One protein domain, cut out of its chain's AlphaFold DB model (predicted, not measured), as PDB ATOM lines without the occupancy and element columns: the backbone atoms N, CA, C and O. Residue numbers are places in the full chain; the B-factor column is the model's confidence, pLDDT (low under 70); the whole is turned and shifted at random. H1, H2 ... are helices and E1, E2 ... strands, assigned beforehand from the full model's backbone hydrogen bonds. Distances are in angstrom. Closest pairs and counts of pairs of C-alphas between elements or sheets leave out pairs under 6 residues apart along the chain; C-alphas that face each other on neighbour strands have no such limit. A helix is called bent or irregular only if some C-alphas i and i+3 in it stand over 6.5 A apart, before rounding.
ATOM      1  N   ARG A  11     -14.448  -6.381  16.867       80.19
ATOM      2  CA  ARG A  11     -14.347  -7.799  17.217       80.19
ATOM      3  C   ARG A  11     -15.692  -8.454  17.024       80.19
ATOM      4  O   ARG A  11     -16.703  -7.906  17.448       80.19
ATOM      5  N   MET A  12     -15.711  -9.648  16.450       81.44
ATOM      6  CA  MET A  12     -16.962 -10.356  16.189       81.44
ATOM      7  C   MET A  12     -16.912 -11.828  16.594       81.44
ATOM      8  O   MET A  12     -15.858 -12.458  16.533       81.44
ATOM      9  N   LEU A  13     -18.066 -12.380  16.952       85.06
ATOM     10  CA  LEU A  13     -18.308 -13.798  17.192       85.06
ATOM     11  C   LEU A  13     -19.636 -14.164  16.535       85.06
ATOM     12  O   LEU A  13     -20.658 -13.573  16.873       85.06
ATOM     13  N   THR A  14     -19.641 -15.153  15.647       86.00
ATOM     14  CA  THR A  14     -20.880 -15.719  15.107       86.00
ATOM     15  C   THR A  14     -21.073 -17.114  15.648       86.00
ATOM     16  O   THR A  14     -20.170 -17.950  15.568       86.00
ATOM     17  N   GLU A  15     -22.272 -17.370  16.157       86.25
ATOM     18  CA  GLU A  15     -22.716 -18.698  16.545       86.25
ATOM     19  C   GLU A  15     -23.944 -19.104  15.733       86.25
ATOM     20  O   GLU A  15     -24.847 -18.306  15.483       86.25
ATOM     21  N   ILE A  16     -23.961 -20.361  15.305       87.12
ATOM     22  CA  ILE A  16     -25.082 -20.986  14.605       87.12
ATOM     23  C   ILE A  16     -25.535 -22.165  15.444       87.12
ATOM     24  O   ILE A  16     -24.725 -23.008  15.833       87.12
ATOM     25  N   VAL A  17     -26.839 -22.243  15.664       86.25
ATOM     26  CA  VAL A  17     -27.483 -23.334  16.380       86.25
ATOM     27  C   VAL A  17     -28.448 -24.027  15.429       86.25
ATOM     28  O   VAL A  17     -29.379 -23.417  14.899       86.25
ATOM     29  N   ILE A  18     -28.208 -25.317  15.207       85.44
ATOM     30  CA  ILE A  18     -29.112 -26.205  14.480       85.44
ATOM     31  C   ILE A  18     -29.805 -27.076  15.517       85.44
ATOM     32  O   ILE A  18     -29.179 -27.962  16.093       85.44
ATOM     33  N   ASN A  19     -31.091 -26.827  15.747       84.12
ATOM     34  CA  ASN A  19     -31.876 -27.529  16.751       84.12
ATOM     35  C   ASN A  19     -32.965 -28.385  16.084       84.12
ATOM     36  O   ASN A  19     -33.782 -27.908  15.293       84.12
ATOM     37  N   ARG A  20     -32.979 -29.679  16.409       81.62
ATOM     38  CA  ARG A  20     -33.941 -30.662  15.880       81.62
ATOM     39  C   ARG A  20     -35.282 -30.656  16.626       81.62
ATOM     40  O   ARG A  20     -36.231 -31.288  16.178       81.62
ATOM     41  N   SER A  21     -35.357 -29.966  17.760       78.38
ATOM     42  CA  SER A  21     -36.490 -29.902  18.692       78.38
ATOM     43  C   SER A  21     -37.246 -28.563  18.662       78.38
ATOM     44  O   SER A  21     -38.271 -28.441  19.330       78.38
ATOM     45  N   GLY A  22     -36.780 -27.585  17.876       68.06
ATOM     46  CA  GLY A  22     -37.315 -26.216  17.834       68.06
ATOM     47  C   GLY A  22     -36.412 -25.219  18.568       68.06
ATOM     48  O   GLY A  22     -35.531 -25.616  19.321       68.06
ATOM     49  N   VAL A  23     -36.592 -23.918  18.318       67.38
ATOM     50  CA  VAL A  23     -35.692 -22.868  18.827       67.38
ATOM     51  C   VAL A  23     -36.418 -21.947  19.806       67.38
ATOM     52  O   VAL A  23     -37.479 -21.421  19.473       67.38
ATOM     53  N   ASN A  24     -35.822 -21.726  20.984       70.00
ATOM     54  CA  ASN A  24     -36.219 -20.679  21.924       70.00
ATOM     55  C   ASN A  24     -35.207 -19.525  21.879       70.00
ATOM     56  O   ASN A  24     -34.057 -19.688  22.284       70.00
ATOM     57  N   TYR A  25     -35.635 -18.368  21.379       64.44
ATOM     58  CA  TYR A  25     -34.785 -17.188  21.216       64.44
ATOM     59  C   TYR A  25     -34.368 -16.586  22.562       64.44
ATOM     60  O   TYR A  25     -33.223 -16.169  22.707       64.44
ATOM     61  N   ASP A  26     -35.237 -16.631  23.574       63.81
ATOM     62  CA  ASP A  26     -34.985 -16.008  24.880       63.81
ATOM     63  C   ASP A  26     -33.829 -16.674  25.644       63.81
ATOM     64  O   ASP A  26     -33.039 -16.003  26.310       63.81
ATOM     65  N   ASP A  27     -33.665 -17.990  25.489       65.19
ATOM     66  CA  ASP A  27     -32.559 -18.733  26.105       65.19
ATOM     67  C   ASP A  27     -31.210 -18.403  25.442       65.19
ATOM     68  O   ASP A  27     -30.169 -18.389  26.103       65.19
ATOM     69  N   VAL A  28     -31.226 -18.088  24.142       64.56
ATOM     70  CA  VAL A  28     -30.043 -17.634  23.393       64.56
ATOM     71  C   VAL A  28     -29.654 -16.217  23.823       64.56
ATOM     72  O   VAL A  28     -28.469 -15.929  24.004       64.56
ATOM     73  N   LEU A  29     -30.645 -15.351  24.067       62.28
ATOM     74  CA  LEU A  29     -30.452 -13.975  24.532       62.28
ATOM     75  C   LEU A  29     -29.789 -13.901  25.918       62.28
ATOM     76  O   LEU A  29     -28.885 -13.091  26.136       62.28
ATOM     77  N   LEU A  30     -30.202 -14.758  26.855       56.72
ATOM     78  CA  LEU A  30     -29.776 -14.705  28.261       56.72
ATOM     79  C   LEU A  30     -28.372 -15.279  28.532       56.72
ATOM     80  O   LEU A  30     -27.833 -15.092  29.626       56.72
ATOM     81  N   ALA A  31     -27.756 -15.958  27.562       58.00
ATOM     82  CA  ALA A  31     -26.491 -16.673  27.758       58.00
ATOM     83  C   ALA A  31     -25.223 -15.822  27.534       58.00
ATOM     84  O   ALA A  31     -24.108 -16.302  27.755       58.00
ATOM     85  N   CYS A  32     -25.349 -14.560  27.114       66.88
ATOM     86  CA  CYS A  32     -24.188 -13.755  26.742       66.88
ATOM     87  C   CYS A  32     -23.556 -13.035  27.951       66.88
ATOM     88  O   CYS A  32     -24.105 -12.088  28.520       66.88
ATOM     89  N   THR A  33     -22.343 -13.445  28.324       75.00
ATOM     90  CA  THR A  33     -21.494 -12.702  29.269       75.00
ATOM     91  C   THR A  33     -20.655 -11.661  28.534       75.00
ATOM     92  O   THR A  33     -20.018 -11.979  27.529       75.00
ATOM     93  N   CYS A  34     -20.568 -10.448  29.076       78.06
ATOM     94  CA  CYS A  34     -19.646  -9.421  28.601       78.06
ATOM     95  C   CYS A  34     -18.213  -9.962  28.628       78.06
ATOM     96  O   CYS A  34     -17.720 -10.339  29.686       78.06
ATOM     97  N   ARG A  35     -17.505  -9.962  27.498       74.81
ATOM     98  CA  ARG A  35     -16.120 -10.464  27.444       74.81
ATOM     99  C   ARG A  35     -15.115  -9.570  28.167       74.81
ATOM    100  O   ARG A  35     -14.073 -10.066  28.580       74.81
ATOM    101  N   ASN A  36     -15.428  -8.286  28.344       77.12
ATOM    102  CA  ASN A  36     -14.548  -7.363  29.054       77.12
ATOM    103  C   ASN A  36     -14.542  -7.626  30.574       77.12
ATOM    104  O   ASN A  36     -13.486  -7.651  31.197       77.12
ATOM    105  N   CYS A  37     -15.710  -7.860  31.188       82.81
ATOM    106  CA  CYS A  37     -15.820  -8.025  32.648       82.81
ATOM    107  C   CYS A  37     -16.409  -9.366  33.125       82.81
ATOM    108  O   CYS A  37     -16.564  -9.566  34.329       82.81
ATOM    109  N   ASN A  38     -16.738 -10.274  32.204       80.25
ATOM    110  CA  ASN A  38     -17.352 -11.593  32.420       80.25
ATOM    111  C   ASN A  38     -18.689 -11.582  33.184       80.25
ATOM    112  O   ASN A  38     -19.116 -12.610  33.706       80.25
ATOM    113  N   LYS A  39     -19.372 -10.433  33.255       82.75
ATOM    114  CA  LYS A  39     -20.702 -10.311  33.871       82.75
ATOM    115  C   LYS A  39     -21.807 -10.512  32.841       82.75
ATOM    116  O   LYS A  39     -21.613 -10.231  31.660       82.75
ATOM    117  N   LEU A  40     -22.972 -10.955  33.305       77.00
ATOM    118  CA  LEU A  40     -24.180 -11.030  32.484       77.00
ATOM    119  C   LEU A  40     -24.562  -9.644  31.963       77.00
ATOM    120  O   LEU A  40     -24.467  -8.648  32.686       77.00
ATOM    121  N   MET A  41     -25.005  -9.601  30.714       75.19
ATOM    122  CA  MET A  41     -25.533  -8.392  30.103       75.19
ATOM    123  C   MET A  41     -27.056  -8.403  30.235       75.19
ATOM    124  O   MET A  41     -27.722  -9.236  29.636       75.19
ATOM    125  N   LEU A  42     -27.593  -7.530  31.089       69.81
ATOM    126  CA  LEU A  42     -28.993  -7.597  31.536       69.81
ATOM    127  C   LEU A  42     -29.895  -6.507  30.936       69.81
ATOM    128  O   LEU A  42     -31.075  -6.456  31.265       69.81
ATOM    129  N   GLY A  43     -29.354  -5.619  30.102       73.31
ATOM    130  CA  GLY A  43     -30.103  -4.509  29.519       73.31
ATOM    131  C   GLY A  43     -29.650  -4.217  28.098       73.31
ATOM    132  O   GLY A  43     -28.454  -4.089  27.846       73.31
ATOM    133  N   GLY A  44     -30.613  -4.108  27.191       77.94
ATOM    134  CA  GLY A  44     -30.388  -3.767  25.795       77.94
ATOM    135  C   GLY A  44     -31.675  -3.313  25.118       77.94
ATOM    136  O   GLY A  44     -32.767  -3.485  25.665       77.94
ATOM    137  N   THR A  45     -31.522  -2.732  23.937       82.19
ATOM    138  CA  THR A  45     -32.616  -2.241  23.097       82.19
ATOM    139  C   THR A  45     -32.715  -3.117  21.859       82.19
ATOM    140  O   THR A  45     -31.714  -3.329  21.177       82.19
ATOM    141  N   LEU A  46     -33.916  -3.632  21.589       84.00
ATOM    142  CA  LEU A  46     -34.202  -4.440  20.410       84.00
ATOM    143  C   LEU A  46     -34.791  -3.560  19.306       84.00
ATOM    144  O   LEU A  46     -35.785  -2.870  19.530       84.00
ATOM    145  N   THR A  47     -34.218  -3.651  18.114       85.75
ATOM    146  CA  THR A  47     -34.667  -2.954  16.910       85.75
ATOM    147  C   THR A  47     -34.928  -3.977  15.812       85.75
ATOM    148  O   THR A  47     -34.078  -4.817  15.512       85.75
ATOM    149  N   ALA A  48     -36.110  -3.923  15.198       86.19
ATOM    150  CA  ALA A  48     -36.436  -4.785  14.068       86.19
ATOM    151  C   ALA A  48     -35.595  -4.399  12.843       86.19
ATOM    152  O   ALA A  48     -35.466  -3.221  12.508       86.19
ATOM    153  N   ILE A  49     -35.049  -5.397  12.155       83.81
ATOM    154  CA  ILE A  49     -34.314  -5.200  10.910       83.81
ATOM    155  C   ILE A  49     -35.310  -5.250   9.738       83.81
ATOM    156  O   ILE A  49     -36.055  -6.226   9.617       83.81
ATOM    157  N   PRO A  50     -35.324  -4.245   8.844       82.56
ATOM    158  CA  PRO A  50     -36.173  -4.262   7.654       82.56
ATOM    159  C   PRO A  50     -35.927  -5.482   6.748       82.56
ATOM    160  O   PRO A  50     -34.787  -5.915   6.550       82.56
ATOM    161  N   GLU A  51     -36.993  -6.016   6.140       79.62
ATOM    162  CA  GLU A  51     -36.921  -7.216   5.285       79.62
ATOM    163  C   GLU A  51     -36.046  -7.049   4.030       79.62
ATOM    164  O   GLU A  51     -35.547  -8.041   3.476       79.62
ATOM    165  N   ASP A  52     -35.892  -5.809   3.565       80.75
ATOM    166  CA  ASP A  52     -35.078  -5.402   2.420       80.75
ATOM    167  C   ASP A  52     -33.617  -5.095   2.792       80.75
ATOM    168  O   ASP A  52     -32.819  -4.757   1.912       80.75
ATOM    169  N   SER A  53     -33.237  -5.263   4.064       78.88
ATOM    170  CA  SER A  53     -31.868  -5.028   4.520       78.88
ATOM    171  C   SER A  53     -30.844  -5.973   3.877       78.88
ATOM    172  O   SER A  53     -31.139  -7.058   3.355       78.88
ATOM    173  N   SER A  54     -29.578  -5.558   3.926       79.25
ATOM    174  CA  SER A  54     -28.459  -6.343   3.414       79.25
ATOM    175  C   SER A  54     -27.979  -7.442   4.361       79.25
ATOM    176  O   SER A  54     -27.252  -8.324   3.888       79.25
ATOM    177  N   PHE A  55     -28.417  -7.450   5.627       82.12
ATOM    178  CA  PHE A  55     -27.953  -8.388   6.648       82.12
ATOM    179  C   PHE A  55     -28.329  -9.820   6.302       82.12
ATOM    180  O   PHE A  55     -29.480 -10.248   6.405       82.12
ATOM    181  N   ARG A  56     -27.327 -10.586   5.882       86.31
ATOM    182  CA  ARG A  56     -27.492 -11.993   5.553       86.31
ATOM    183  C   ARG A  56     -26.199 -12.748   5.777       86.31
ATOM    184  O   ARG A  56     -25.136 -12.275   5.390       86.31
ATOM    185  N   ILE A  57     -26.301 -13.954   6.313       85.12
ATOM    186  CA  ILE A  57     -25.166 -14.875   6.381       85.12
ATOM    187  C   ILE A  57     -25.438 -16.092   5.509       85.12
ATOM    188  O   ILE A  57     -26.588 -16.511   5.341       85.12
ATOM    189  N   ILE A  58     -24.374 -16.652   4.937       84.38
ATOM    190  CA  ILE A  58     -24.448 -17.902   4.186       84.38
ATOM    191  C   ILE A  58     -23.858 -18.994   5.061       84.38
ATOM    192  O   ILE A  58     -22.661 -19.015   5.339       84.38
ATOM    193  N   ILE A  59     -24.704 -19.931   5.460       78.50
ATOM    194  CA  ILE A  59     -24.279 -21.117   6.191       78.50
ATOM    195  C   ILE A  59     -24.144 -22.271   5.207       78.50
ATOM    196  O   ILE A  59     -24.952 -22.410   4.290       78.50
ATOM    197  N   LYS A  60     -23.125 -23.109   5.380       70.69
ATOM    198  CA  LYS A  60     -23.015 -24.368   4.639       70.69
ATOM    199  C   LYS A  60     -23.571 -25.468   5.521       70.69
ATOM    200  O   LYS A  60     -23.013 -25.734   6.583       70.69
ATOM    201  N   ALA A  61     -24.672 -26.074   5.101       65.25
ATOM    202  CA  ALA A  61     -25.213 -27.219   5.805       65.25
ATOM    203  C   ALA A  61     -24.316 -28.463   5.600       65.25
ATOM    204  O   ALA A  61     -23.478 -28.473   4.691       65.25
ATOM    205  N   PRO A  62     -24.456 -29.519   6.427       60.16
ATOM    206  CA  PRO A  62     -23.636 -30.730   6.317       60.16
ATOM    207  C   PRO A  62     -23.718 -31.451   4.962       60.16
ATOM    208  O   PRO A  62     -22.790 -32.167   4.599       60.16
ATOM    209  N   ASP A  63     -24.802 -31.264   4.205       69.62
ATOM    210  CA  ASP A  63     -24.963 -31.790   2.841       69.62
ATOM    211  C   ASP A  63     -24.228 -30.954   1.773       69.62
ATOM    212  O   ASP A  63     -24.253 -31.286   0.587       69.62
ATOM    213  N   GLY A  64     -23.558 -29.874   2.185       67.06
ATOM    214  CA  GLY A  64     -22.854 -28.938   1.316       67.06
ATOM    215  C   GLY A  64     -23.753 -27.880   0.677       67.06
ATOM    216  O   GLY A  64     -23.234 -27.019  -0.039       67.06
ATOM    217  N   VAL A  65     -25.065 -27.896   0.935       76.19
ATOM    218  CA  VAL A  65     -25.999 -26.917   0.379       76.19
ATOM    219  C   VAL A  65     -25.904 -25.614   1.180       76.19
ATOM    220  O   VAL A  65     -26.096 -25.607   2.402       76.19
ATOM    221  N   PRO A  66     -25.595 -24.481   0.525       78.62
ATOM    222  CA  PRO A  66     -25.605 -23.195   1.193       78.62
ATOM    223  C   PRO A  66     -27.046 -22.776   1.495       78.62
ATOM    224  O   PRO A  66     -27.906 -22.791   0.616       78.62
ATOM    225  N   SER A  67     -27.295 -22.355   2.728       81.19
ATOM    226  CA  SER A  67     -28.543 -21.715   3.138       81.19
ATOM    227  C   SER A  67     -28.266 -20.265   3.511       81.19
ATOM    228  O   SER A  67     -27.292 -19.963   4.198       81.19
ATOM    229  N   THR A  68     -29.113 -19.350   3.046       86.31
ATOM    230  CA  THR A  68     -29.032 -17.937   3.422       86.31
ATOM    231  C   THR A  68     -29.988 -17.666   4.570       86.31
ATOM    232  O   THR A  68     -31.187 -17.910   4.442       86.31
ATOM    233  N   LEU A  69     -29.466 -17.133   5.671       88.12
ATOM    234  CA  LEU A  69     -30.275 -16.614   6.770       88.12
ATOM    235  C   LEU A  69     -30.302 -15.092   6.677       88.12
ATOM    236  O   LEU A  69     -29.257 -14.470   6.484       88.12
ATOM    237  N   LYS A  70     -31.491 -14.501   6.796       88.56
ATOM    238  CA  LYS A  70     -31.674 -13.047   6.838       88.56
ATOM    239  C   LYS A  70     -31.614 -12.553   8.276       88.56
ATOM    240  O   LYS A  70     -32.098 -13.254   9.162       88.56
ATOM    241  N   GLY A  71     -31.046 -11.366   8.467       87.88
ATOM    242  CA  GLY A  71     -31.118 -10.640   9.725       87.88
ATOM    243  C   GLY A  71     -32.562 -10.234  10.009       87.88
ATOM    244  O   GLY A  71     -33.239  -9.737   9.111       87.88
ATOM    245  N   THR A  72     -33.032 -10.476  11.224       87.00
ATOM    246  CA  THR A  72     -34.404 -10.162  11.652       87.00
ATOM    247  C   THR A  72     -34.433  -9.070  12.702       87.00
ATOM    248  O   THR A  72     -35.301  -8.201  12.670       87.00
ATOM    249  N   GLU A  73     -33.475  -9.091  13.621       87.62
ATOM    250  CA  GLU A  73     -33.460  -8.228  14.793       87.62
ATOM    251  C   GLU A  73     -32.025  -7.826  15.135       87.62
ATOM    252  O   GLU A  73     -31.082  -8.607  14.970       87.62
ATOM    253  N   LEU A  74     -31.880  -6.603  15.631       86.31
ATOM    254  CA  LEU A  74     -30.659  -6.048  16.191       86.31
ATOM    255  C   LEU A  74     -30.889  -5.788  17.678       86.31
ATOM    256  O   LEU A  74     -31.800  -5.053  18.044       86.31
ATOM    257  N   LEU A  75     -30.048  -6.359  18.531       85.50
ATOM    258  CA  LEU A  75     -30.012  -6.062  19.956       85.50
ATOM    259  C   LEU A  75     -28.740  -5.280  20.280       85.50
ATOM    260  O   LEU A  75     -27.634  -5.816  20.186       85.50
ATOM    261  N   SER A  76     -28.905  -4.031  20.699       83.88
ATOM    262  CA  SER A  76     -27.813  -3.184  21.181       83.88
ATOM    263  C   SER A  76     -27.747  -3.249  22.704       83.88
ATOM    264  O   SER A  76     -28.743  -3.023  23.389       83.88
ATOM    265  N   VAL A  77     -26.578  -3.581  23.242       80.38
ATOM    266  CA  VAL A  77     -26.364  -3.894  24.658       80.38
ATOM    267  C   VAL A  77     -25.158  -3.126  25.170       80.38
ATOM    268  O   VAL A  77     -24.062  -3.272  24.636       80.38
ATOM    269  N   THR A  78     -25.325  -2.395  26.269       79.12
ATOM    270  CA  THR A  78     -24.211  -1.729  26.957       79.12
ATOM    271  C   THR A  78     -23.985  -2.386  28.310       79.12
ATOM    272  O   THR A  78     -24.880  -2.477  29.152       79.12
ATOM    273  N   CYS A  79     -22.770  -2.868  28.541       78.19
ATOM    274  CA  CYS A  79     -22.370  -3.414  29.826       78.19
ATOM    275  C   CYS A  79     -21.985  -2.293  30.801       78.19
ATOM    276  O   CYS A  79     -21.400  -1.285  30.418       78.19
ATOM    277  N   ASN A  80     -22.184  -2.517  32.103       79.44
ATOM    278  CA  ASN A  80     -21.776  -1.582  33.161       79.44
ATOM    279  C   ASN A  80     -20.266  -1.274  33.190       79.44
ATOM    280  O   ASN A  80     -19.858  -0.323  33.849       79.44
ATOM    281  N   CYS A  81     -19.424  -2.089  32.546       76.75
ATOM    282  CA  CYS A  81     -17.997  -1.790  32.394       76.75
ATOM    283  C   CYS A  81     -17.686  -0.840  31.224       76.75
ATOM    284  O   CYS A  81     -16.511  -0.606  30.962       76.75
ATOM    285  N   GLY A  82     -18.705  -0.335  30.524       74.88
ATOM    286  CA  GLY A  82     -18.569   0.550  29.366       74.88
ATOM    287  C   GLY A  82     -18.401  -0.173  28.029       74.88
ATOM    288  O   GLY A  82     -18.342   0.486  27.005       74.88
ATOM    289  N   ALA A  83     -18.331  -1.509  28.015       76.88
ATOM    290  CA  ALA A  83     -18.263  -2.264  26.767       76.88
ATOM    291  C   ALA A  83     -19.645  -2.364  26.118       76.88
ATOM    292  O   ALA A  83     -20.603  -2.768  26.785       76.88
ATOM    293  N   SER A  84     -19.708  -2.094  24.820       79.38
ATOM    294  CA  SER A  84     -20.945  -2.143  24.051       79.38
ATOM    295  C   SER A  84     -20.892  -3.195  22.956       79.38
ATOM    296  O   SER A  84     -19.863  -3.434  22.320       79.38
ATOM    297  N   TYR A  85     -22.027  -3.855  22.773       81.75
ATOM    298  CA  TYR A  85     -22.187  -4.989  21.886       81.75
ATOM    299  C   TYR A  85     -23.433  -4.797  21.040       81.75
ATOM    300  O   TYR A  85     -24.491  -4.418  21.538       81.75
ATOM    301  N   ASN A  86     -23.311  -5.130  19.767       84.12
ATOM    302  CA  ASN A  86     -24.428  -5.237  18.853       84.12
ATOM    303  C   ASN A  86     -24.574  -6.694  18.438       84.12
ATOM    304  O   ASN A  86     -23.609  -7.315  17.996       84.12
ATOM    305  N   ILE A  87     -25.769  -7.244  18.615       85.44
ATOM    306  CA  ILE A  87     -26.065  -8.642  18.325       85.44
ATOM    307  C   ILE A  87     -27.122  -8.686  17.232       85.44
ATOM    308  O   ILE A  87     -28.233  -8.206  17.428       85.44
ATOM    309  N   ILE A  88     -26.773  -9.258  16.084       86.88
ATOM    310  CA  ILE A  88     -27.712  -9.458  14.978       86.88
ATOM    311  C   ILE A  88     -28.227 -10.887  15.039       86.88
ATOM    312  O   ILE A  88     -27.415 -11.815  15.050       86.88
ATOM    313  N   PHE A  89     -29.545 -11.060  15.022       87.31
ATOM    314  CA  PHE A  89     -30.202 -12.362  14.932       87.31
ATOM    315  C   PHE A  89     -30.546 -12.685  13.490       87.31
ATOM    316  O   PHE A  89     -31.013 -11.822  12.747       87.31
ATOM    317  N   TYR A  90     -30.326 -13.939  13.105       87.31
ATOM    318  CA  TYR A  90     -30.632 -14.455  11.780       87.31
ATOM    319  C   TYR A  90     -31.510 -15.707  11.865       87.31
ATOM    320  O   TYR A  90     -31.241 -16.622  12.651       87.31
ATOM    321  N   GLY A  91     -32.499 -15.797  10.975       83.12
ATOM    322  CA  GLY A  91     -33.447 -16.916  10.922       83.12
ATOM    323  C   GLY A  91     -34.781 -16.630  11.640       83.12
ATOM    324  O   GLY A  91     -35.065 -15.479  11.943       83.12
ATOM    325  N   PRO A  92     -35.629 -17.649  11.884       82.38
ATOM    326  CA  PRO A  92     -35.354 -19.062  11.665       82.38
ATOM    327  C   PRO A  92     -35.431 -19.446  10.187       82.38
ATOM    328  O   PRO A  92     -36.164 -18.849   9.401       82.38
ATOM    329  N   SER A  93     -34.717 -20.507   9.827       82.69
ATOM    330  CA  SER A  93     -34.964 -21.257   8.594       82.69
ATOM    331  C   SER A  93     -35.094 -22.742   8.912       82.69
ATOM    332  O   SER A  93     -34.469 -23.232   9.854       82.69
ATOM    333  N   TYR A  94     -35.902 -23.461   8.136       82.38
ATOM    334  CA  TYR A  94     -36.032 -24.910   8.261       82.38
ATOM    335  C   TYR A  94     -35.132 -25.611   7.252       82.38
ATOM    336  O   TYR A  94     -35.201 -25.353   6.051       82.38
ATOM    337  N   TYR A  95     -34.331 -26.547   7.741       72.88
ATOM    338  CA  TYR A  95     -33.454 -27.382   6.932       72.88
ATOM    339  C   TYR A  95     -33.609 -28.837   7.368       72.88
ATOM    340  O   TYR A  95     -33.357 -29.176   8.523       72.88
ATOM    341  N   ASN A  96     -34.061 -29.703   6.455       76.69
ATOM    342  CA  ASN A  96     -34.289 -31.134   6.704       76.69
ATOM    343  C   ASN A  96     -35.082 -31.437   7.995       76.69
ATOM    344  O   ASN A  96     -34.786 -32.389   8.712       76.69
ATOM    345  N   GLY A  97     -36.094 -30.616   8.299       78.62
ATOM    346  CA  GLY A  97     -36.925 -30.764   9.500       78.62
ATOM    347  C   GLY A  97     -36.293 -30.246  10.798       78.62
ATOM    348  O   GLY A  97     -36.930 -30.344  11.841       78.62
ATOM    349  N   ALA A  98     -35.088 -29.673  10.748       82.50
ATOM    350  CA  ALA A  98     -34.450 -28.974  11.861       82.50
ATOM    351  C   ALA A  98     -34.605 -27.453  11.718       82.50
ATOM    352  O   ALA A  98     -34.604 -26.918  10.605       82.50
ATOM    353  N   GLY A  99     -34.730 -26.760  12.848       85.62
ATOM    354  CA  GLY A  99     -34.690 -25.305  12.913       85.62
ATOM    355  C   GLY A  99     -33.249 -24.815  12.966       85.62
ATOM    356  O   GLY A  99     -32.427 -25.356  13.704       85.62
ATOM    357  N   ILE A 100     -32.945 -23.789  12.181       85.94
ATOM    358  CA  ILE A 100     -31.644 -23.130  12.177       85.94
ATOM    359  C   ILE A 100     -31.820 -21.680  12.596       85.94
ATOM    360  O   ILE A 100     -32.605 -20.946  11.988       85.94
ATOM    361  N   VAL A 101     -31.017 -21.263  13.570       87.81
ATOM    362  CA  VAL A 101     -30.807 -19.859  13.916       87.81
ATOM    363  C   VAL A 101     -29.327 -19.545  13.988       87.81
ATOM    364  O   VAL A 101     -28.494 -20.418  14.231       87.81
ATOM    365  N   ALA A 102     -29.002 -18.279  13.787       86.81
ATOM    366  CA  ALA A 102     -27.665 -17.783  14.025       86.81
ATOM    367  C   ALA A 102     -27.719 -16.414  14.679       86.81
ATOM    368  O   ALA A 102     -28.708 -15.693  14.552       86.81
ATOM    369  N   TYR A 103     -26.631 -16.043  15.335       87.12
ATOM    370  CA  TYR A 103     -26.442 -14.690  15.810       87.12
ATOM    371  C   TYR A 103     -24.982 -14.272  15.682       87.12
ATOM    372  O   TYR A 103     -24.071 -15.092  15.808       87.12
ATOM    373  N   THR A 104     -24.761 -12.987  15.417       86.62
ATOM    374  CA  THR A 104     -23.424 -12.390  15.343       86.62
ATOM    375  C   THR A 104     -23.321 -11.303  16.392       86.62
ATOM    376  O   THR A 104     -24.025 -10.303  16.299       86.62
ATOM    377  N   ILE A 105     -22.446 -11.502  17.374       85.25
ATOM    378  CA  ILE A 105     -22.066 -10.498  18.364       85.25
ATOM    379  C   ILE A 105     -20.918  -9.684  17.789       85.25
ATOM    380  O   ILE A 105     -19.918 -10.251  17.356       85.25
ATOM    381  N   ILE A 106     -21.041  -8.366  17.843       82.56
ATOM    382  CA  ILE A 106     -20.028  -7.422  17.398       82.56
ATOM    383  C   ILE A 106     -19.740  -6.482  18.559       82.56
ATOM    384  O   ILE A 106     -20.627  -5.776  19.033       82.56
ATOM    385  N   GLN A 107     -18.502  -6.503  19.033       81.88
ATOM    386  CA  GLN A 107     -17.974  -5.500  19.941       81.88
ATOM    387  C   GLN A 107     -17.342  -4.396  19.094       81.88
ATOM    388  O   GLN A 107     -16.399  -4.651  18.340       81.88
ATOM    389  N   LEU A 108     -17.892  -3.191  19.217       74.31
ATOM    390  CA  LEU A 108     -17.401  -1.994  18.548       74.31
ATOM    391  C   LEU A 108     -16.666  -1.139  19.578       74.31
ATOM    392  O   LEU A 108     -17.296  -0.437  20.367       74.31
ATOM    393  N   ASP A 109     -15.337  -1.191  19.578       71.38
ATOM    394  CA  ASP A 109     -14.537  -0.336  20.452       71.38
ATOM    395  C   ASP A 109     -14.305   1.011  19.729       71.38
ATOM    396  O   ASP A 109     -13.587   1.081  18.729       71.38
ATOM    397  N   GLY A 110     -14.948   2.086  20.207       61.34
ATOM    398  CA  GLY A 110     -14.759   3.469  19.727       61.34
ATOM    399  C   GLY A 110     -15.745   3.985  18.664       61.34
ATOM    400  O   GLY A 110     -15.735   5.178  18.364       61.34
ATOM    401  N   VAL A 111     -16.633   3.145  18.117       65.06
ATOM    402  CA  VAL A 111     -17.674   3.591  17.157       65.06
ATOM    403  C   VAL A 111     -18.765   4.417  17.847       65.06
ATOM    404  O   VAL A 111     -19.336   5.323  17.245       65.06
ATOM    405  N   GLU A 112     -19.022   4.158  19.130       63.91
ATOM    406  CA  GLU A 112     -20.023   4.893  19.909       63.91
ATOM    407  C   GLU A 112     -19.644   6.351  20.152       63.91
ATOM    408  O   GLU A 112     -20.518   7.209  20.074       63.91
ATOM    409  N   GLU A 113     -18.359   6.652  20.382       65.88
ATOM    410  CA  GLU A 113     -17.895   8.043  20.460       65.88
ATOM    411  C   GLU A 113     -18.186   8.766  19.140       65.88
ATOM    412  O   GLU A 113     -18.761   9.851  19.145       65.88
ATOM    413  N   GLY A 114     -17.909   8.118  18.003       67.31
ATOM    414  CA  GLY A 114     -18.203   8.671  16.681       67.31
ATOM    415  C   GLY A 114     -19.701   8.871  16.415       67.31
ATOM    416  O   GLY A 114     -20.098   9.914  15.896       67.31
ATOM    417  N   LEU A 115     -20.545   7.906  16.793       72.88
ATOM    418  CA  LEU A 115     -22.004   7.998  16.654       72.88
ATOM    419  C   LEU A 115     -22.612   9.057  17.576       72.88
ATOM    420  O   LEU A 115     -23.475   9.825  17.147       72.88
ATOM    421  N   SER A 116     -22.155   9.117  18.827       72.81
ATOM    422  CA  SER A 116     -22.596  10.109  19.805       72.81
ATOM    423  C   SER A 116     -22.192  11.515  19.371       72.81
ATOM    424  O   SER A 116     -23.030  12.415  19.364       72.81
ATOM    425  N   ASP A 117     -20.944  11.701  18.934       79.06
ATOM    426  CA  ASP A 117     -20.458  12.980  18.411       79.06
ATOM    427  C   ASP A 117     -21.233  13.405  17.157       79.06
ATOM    428  O   ASP A 117     -21.589  14.578  17.010       79.06
ATOM    429  N   ALA A 118     -21.541  12.458  16.261       78.88
ATOM    430  CA  ALA A 118     -22.350  12.717  15.074       78.88
ATOM    431  C   ALA A 118     -23.778  13.147  15.441       78.88
ATOM    432  O   ALA A 118     -24.290  14.120  14.878       78.88
ATOM    433  N   LEU A 119     -24.411  12.476  16.407       81.06
ATOM    434  CA  LEU A 119     -25.756  12.820  16.862       81.06
ATOM    435  C   LEU A 119     -25.789  14.186  17.557       81.06
ATOM    436  O   LEU A 119     -26.639  15.021  17.241       81.06
ATOM    437  N   ASP A 120     -24.828  14.461  18.436       82.25
ATOM    438  CA  ASP A 120     -24.696  15.759  19.100       82.25
ATOM    439  C   ASP A 120     -24.446  16.887  18.094       82.25
ATOM    440  O   ASP A 120     -24.994  17.988  18.223       82.25
ATOM    441  N   TYR A 121     -23.656  16.621  17.055       84.62
ATOM    442  CA  TYR A 121     -23.434  17.561  15.963       84.62
ATOM    443  C   TYR A 121     -24.712  17.852  15.166       84.62
ATOM    444  O   TYR A 121     -24.991  19.019  14.871       84.62
ATOM    445  N   MET A 122     -25.504  16.825  14.844       86.69
ATOM    446  CA  MET A 122     -26.787  16.975  14.147       86.69
ATOM    447  C   MET A 122     -27.805  17.750  14.989       86.69
ATOM    448  O   MET A 122     -28.449  18.667  14.478       86.69
ATOM    449  N   ARG A 123     -27.886  17.467  16.293       87.06
ATOM    450  CA  ARG A 123     -28.760  18.185  17.236       87.06
ATOM    451  C   ARG A 123     -28.442  19.668  17.319       87.06
ATOM    452  O   ARG A 123     -29.342  20.497  17.229       87.06
ATOM    453  N   ARG A 124     -27.156  20.027  17.411       91.44
ATOM    454  CA  ARG A 124     -26.711  21.438  17.411       91.44
ATOM    455  C   ARG A 124     -27.082  22.191  16.132       91.44
ATOM    456  O   ARG A 124     -27.009  23.417  16.114       91.44
ATOM    457  N   ARG A 125     -27.429  21.471  15.068       90.50
ATOM    458  CA  ARG A 125     -27.819  22.013  13.765       90.50
ATOM    459  C   ARG A 125     -29.298  21.837  13.445       90.50
ATOM    460  O   ARG A 125     -29.675  22.116  12.313       90.50
ATOM    461  N   GLU A 126     -30.099  21.373  14.405       84.69
ATOM    462  CA  GLU A 126     -31.525  21.078  14.205       84.69
ATOM    463  C   GLU A 126     -31.763  20.116  13.019       84.69
ATOM    464  O   GLU A 126     -32.770  20.191  12.323       84.69
ATOM    465  N   ALA A 127     -30.807  19.213  12.779       87.69
ATOM    466  CA  ALA A 127     -30.789  18.266  11.666       87.69
ATOM    467  C   ALA A 127     -30.857  16.809  12.160       87.69
ATOM    468  O   ALA A 127     -30.275  15.915  11.549       87.69
ATOM    469  N   GLU A 128     -31.505  16.579  13.305       83.62
ATOM    470  CA  GLU A 128     -31.684  15.236  13.859       83.62
ATOM    471  C   GLU A 128     -32.533  14.373  12.903       83.62
ATOM    472  O   GLU A 128     -33.498  14.882  12.316       83.62
ATOM    473  N   PRO A 129     -32.191  13.085  12.714       83.06
ATOM    474  CA  PRO A 129     -32.999  12.183  11.907       83.06
ATOM    475  C   PRO A 129     -34.434  12.115  12.436       83.06
ATOM    476  O   PRO A 129     -34.659  11.979  13.635       83.06
ATOM    477  N   ALA A 130     -35.413  12.157  11.530       83.75
ATOM    478  CA  ALA A 130     -36.823  12.001  11.895       83.75
ATOM    479  C   ALA A 130     -37.140  10.597  12.451       83.75
ATOM    480  O   ALA A 130     -38.104  10.435  13.194       83.75
ATOM    481  N   ASP A 131     -36.329   9.605  12.081       83.25
ATOM    482  CA  ASP A 131     -36.378   8.225  12.558       83.25
ATOM    483  C   ASP A 131     -34.975   7.836  13.045       83.25
ATOM    484  O   ASP A 131     -34.080   7.524  12.252       83.25
ATOM    485  N   LEU A 132     -34.768   7.955  14.357       77.94
ATOM    486  CA  LEU A 132     -33.475   7.709  14.990       77.94
ATOM    487  C   LEU A 132     -33.084   6.228  14.922       77.94
ATOM    488  O   LEU A 132     -31.916   5.921  14.692       77.94
ATOM    489  N   ASP A 133     -34.054   5.324  15.073       70.75
ATOM    490  CA  ASP A 133     -33.817   3.880  15.070       70.75
ATOM    491  C   ASP A 133     -33.349   3.419  13.693       70.75
ATOM    492  O   ASP A 133     -32.352   2.703  13.570       70.75
ATOM    493  N   ARG A 134     -34.005   3.904  12.634       76.62
ATOM    494  CA  ARG A 134     -33.572   3.639  11.262       76.62
ATOM    495  C   ARG A 134     -32.184   4.205  10.980       76.62
ATOM    496  O   ARG A 134     -31.359   3.510  10.389       76.62
ATOM    497  N   TRP A 135     -31.917   5.442  11.400       82.06
ATOM    498  CA  TRP A 135     -30.605   6.059  11.205       82.06
ATOM    499  C   TRP A 135     -29.488   5.274  11.905       82.06
ATOM    500  O   TRP A 135     -28.429   5.065  11.313       82.06
ATOM    501  N   LEU A 136     -29.727   4.788  13.127       74.88
ATOM    502  CA  LEU A 136     -28.781   3.937  13.854       74.88
ATOM    503  C   LEU A 136     -28.512   2.626  13.109       74.88
ATOM    504  O   LEU A 136     -27.350   2.270  12.914       74.88
ATOM    505  N   VAL A 137     -29.562   1.934  12.651       74.06
ATOM    506  CA  VAL A 137     -29.428   0.685  11.881       74.06
ATOM    507  C   VAL A 137     -28.619   0.908  10.605       74.06
ATOM    508  O   VAL A 137     -27.704   0.136  10.327       74.06
ATOM    509  N   GLU A 138     -28.926   1.959   9.841       77.56
ATOM    510  CA  GLU A 138     -28.219   2.278   8.595       77.56
ATOM    511  C   GLU A 138     -26.760   2.685   8.853       77.56
ATOM    512  O   GLU A 138     -25.873   2.254   8.124       77.56
ATOM    513  N   THR A 139     -26.484   3.447   9.916       76.56
ATOM    514  CA  THR A 139     -25.112   3.879  10.235       76.56
ATOM    515  C   THR A 139     -24.245   2.724  10.734       76.56
ATOM    516  O   THR A 139     -23.065   2.642  10.406       76.56
ATOM    517  N   LEU A 140     -24.826   1.792  11.493       76.56
ATOM    518  CA  LEU A 140     -24.132   0.581  11.930       76.56
ATOM    519  C   LEU A 140     -24.019  -0.472  10.815       76.56
ATOM    520  O   LEU A 140     -23.208  -1.394  10.921       76.56
ATOM    521  N   ALA A 141     -24.803  -0.350   9.736       77.25
ATOM    522  CA  ALA A 141     -24.855  -1.346   8.673       77.25
ATOM    523  C   ALA A 141     -23.510  -1.564   7.976       77.25
ATOM    524  O   ALA A 141     -23.233  -2.690   7.568       77.25
ATOM    525  N   ASP A 142     -22.669  -0.541   7.850       76.31
ATOM    526  CA  ASP A 142     -21.368  -0.669   7.187       76.31
ATOM    527  C   ASP A 142     -20.386  -1.525   8.005       76.31
ATOM    528  O   ASP A 142     -19.793  -2.472   7.473       76.31
ATOM    529  N   GLU A 143     -20.287  -1.266   9.312       73.88
ATOM    530  CA  GLU A 143     -19.484  -2.068  10.249       73.88
ATOM    531  C   GLU A 143     -19.994  -3.516  10.302       73.88
ATOM    532  O   GLU A 143     -19.238  -4.488  10.240       73.88
ATOM    533  N   PHE A 144     -21.316  -3.680  10.319       78.25
ATOM    534  CA  PHE A 144     -21.967  -4.984  10.319       78.25
ATOM    535  C   PHE A 144     -21.778  -5.767   9.019       78.25
ATOM    536  O   PHE A 144     -21.522  -6.969   9.060       78.25
ATOM    537  N   ASN A 145     -21.890  -5.125   7.856       77.75
ATOM    538  CA  ASN A 145     -21.696  -5.788   6.566       77.75
ATOM    539  C   ASN A 145     -20.237  -6.218   6.380       77.75
ATOM    540  O   ASN A 145     -19.981  -7.303   5.847       77.75
ATOM    541  N   SER A 146     -19.293  -5.410   6.864       76.25
ATOM    542  CA  SER A 146     -17.871  -5.764   6.908       76.25
ATOM    543  C   SER A 146     -17.646  -6.986   7.804       76.25
ATOM    544  O   SER A 146     -17.027  -7.965   7.376       76.25
ATOM    545  N   ALA A 147     -18.285  -7.018   8.977       72.44
ATOM    546  CA  ALA A 147     -18.229  -8.168   9.873       72.44
ATOM    547  C   ALA A 147     -18.830  -9.450   9.265       72.44
ATOM    548  O   ALA A 147     -18.213 -10.517   9.275       72.44
ATOM    549  N   ILE A 148     -20.015  -9.352   8.659       78.69
ATOM    550  CA  ILE A 148     -20.673 -10.464   7.958       78.69
ATOM    551  C   ILE A 148     -19.774 -11.036   6.859       78.69
ATOM    552  O   ILE A 148     -19.712 -12.255   6.669       78.69
ATOM    553  N   LYS A 149     -19.071 -10.174   6.121       79.94
ATOM    554  CA  LYS A 149     -18.145 -10.604   5.075       79.94
ATOM    555  C   LYS A 149     -17.026 -11.471   5.653       79.94
ATOM    556  O   LYS A 149     -16.777 -12.550   5.122       79.94
ATOM    557  N   ILE A 150     -16.424 -11.059   6.766       74.62
ATOM    558  CA  ILE A 150     -15.364 -11.825   7.434       74.62
ATOM    559  C   ILE A 150     -15.866 -13.195   7.904       74.62
ATOM    560  O   ILE A 150     -15.166 -14.194   7.741       74.62
ATOM    561  N   VAL A 151     -17.088 -13.272   8.436       76.00
ATOM    562  CA  VAL A 151     -17.731 -14.540   8.824       76.00
ATOM    563  C   VAL A 151     -17.908 -15.461   7.618       76.00
ATOM    564  O   VAL A 151     -17.544 -16.637   7.672       76.00
ATOM    565  N   ASN A 152     -18.423 -14.922   6.511       78.88
ATOM    566  CA  ASN A 152     -18.621 -15.678   5.275       78.88
ATOM    567  C   ASN A 152     -17.286 -16.161   4.666       78.88
ATOM    568  O   ASN A 152     -17.254 -17.217   4.034       78.88
ATOM    569  N   GLU A 153     -16.191 -15.416   4.860       80.25
ATOM    570  CA  GLU A 153     -14.849 -15.774   4.384       80.25
ATOM    571  C   GLU A 153     -14.148 -16.810   5.278       80.25
ATOM    572  O   GLU A 153     -13.607 -17.792   4.765       80.25
ATOM    573  N   LYS A 154     -14.154 -16.618   6.605       80.06
ATOM    574  CA  LYS A 154     -13.474 -17.514   7.559       80.06
ATOM    575  C   LYS A 154     -14.239 -18.817   7.800       80.06
ATOM    576  O   LYS A 154     -13.617 -19.842   8.075       80.06
ATOM    577  N   GLY A 155     -15.561 -18.794   7.639       77.69
ATOM    578  CA  GLY A 155     -16.431 -19.948   7.836       77.69
ATOM    579  C   GLY A 155     -16.608 -20.334   9.307       77.69
ATOM    580  O   GLY A 155     -15.920 -19.843  10.198       77.69
ATOM    581  N   VAL A 156     -17.564 -21.228   9.560       83.50
ATOM    582  CA  VAL A 156     -17.911 -21.714  10.904       83.50
ATOM    583  C   VAL A 156     -17.375 -23.118  11.160       83.50
ATOM    584  O   VAL A 156     -17.267 -23.935  10.246       83.50
TER     585      VAL A 156
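Overview. This is residues 11 to 156 of the 175 residues of an uncharacterized protein of Methanocella conradii (strain DSM 24694 / JCM 17849 / CGMCC 1.5162 / HZ254) (UniProt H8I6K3). A twisted antiparallel sheet of six strands curls round H3b, the second arm of the bent last helix, while H2 reaches away past one end of the sheet and residues 121 to 126 stick out there. The 146 printed residues have three named helices and six named strands, in the order E1 H1 E2 E3 E4 E5 E6 H2 H3, class mixed. E3 E4 E5 E6 form a meander, each strand the antiparallel neighbour of the one before. The whole is compact, with a radius of gyration of the C-alphas of 16.4 A, and spans 55 by 34 by 26 A.

Arrangement. E1, residues 11 to 19, is antiparallel to E6, residues 98 to 109; N 13 and O 105 are within hydrogen-bond range at 2.9 A. H1, residues 25 to 29, only grazes the sheet. E2, residues 44 to 48, and E3, residues 56 to 60, lie on one side of E4, residues 66 to 78, which bends by 59 degrees at residue 72; N 45 and O 76 are 2.8 A apart, N 57 and O 69 3.0 A. On the other side is E5, residues 84 to 95, with N 75 and O 87 at 2.8 A. E5 and E6 form a hairpin, with N 88 and O 104 at 2.9 A. H2, residues 111 to 123, is not on the sheet. H3, residues 132 to 154, was assigned as one helix by its hydrogen bonds but is bent, C-alphas 139 and 142 being 6.6 A apart; its arms H3a, residues 132 to 139, and H3b, residues 142 to 154, stand at a steep tilt of 47 degrees. H3a only grazes the sheet; H3b is on it, its closest C-alphas to E3 being Asn 152 and Ile 58, 6.3 A apart. Every O i to N i+4 pair is within hydrogen-bond range in H1, H2, H3a and H3b.

Along the chain. E1 begins at C-alpha 11 (-14.347, -7.799, 17.217) and is 26.4 A long. E4, E5 and E6 measure 33.6 A, 33.0 A and 35.9 A, H2 18.3 A and H3b 18.6 A, ending at C-alpha 154 (-13.474, -17.514, 7.559).

Size, cuts and confidence. The C-alphas farthest apart, Asp 63 and Arg 124, are 55.2 A apart. The printed part has no cut; the link from H1 to E2, 14 residues, is long. Confidence is under 70 at residues 22 to 23, 25 to 32, 42, 61 to 64 and 110 to 114.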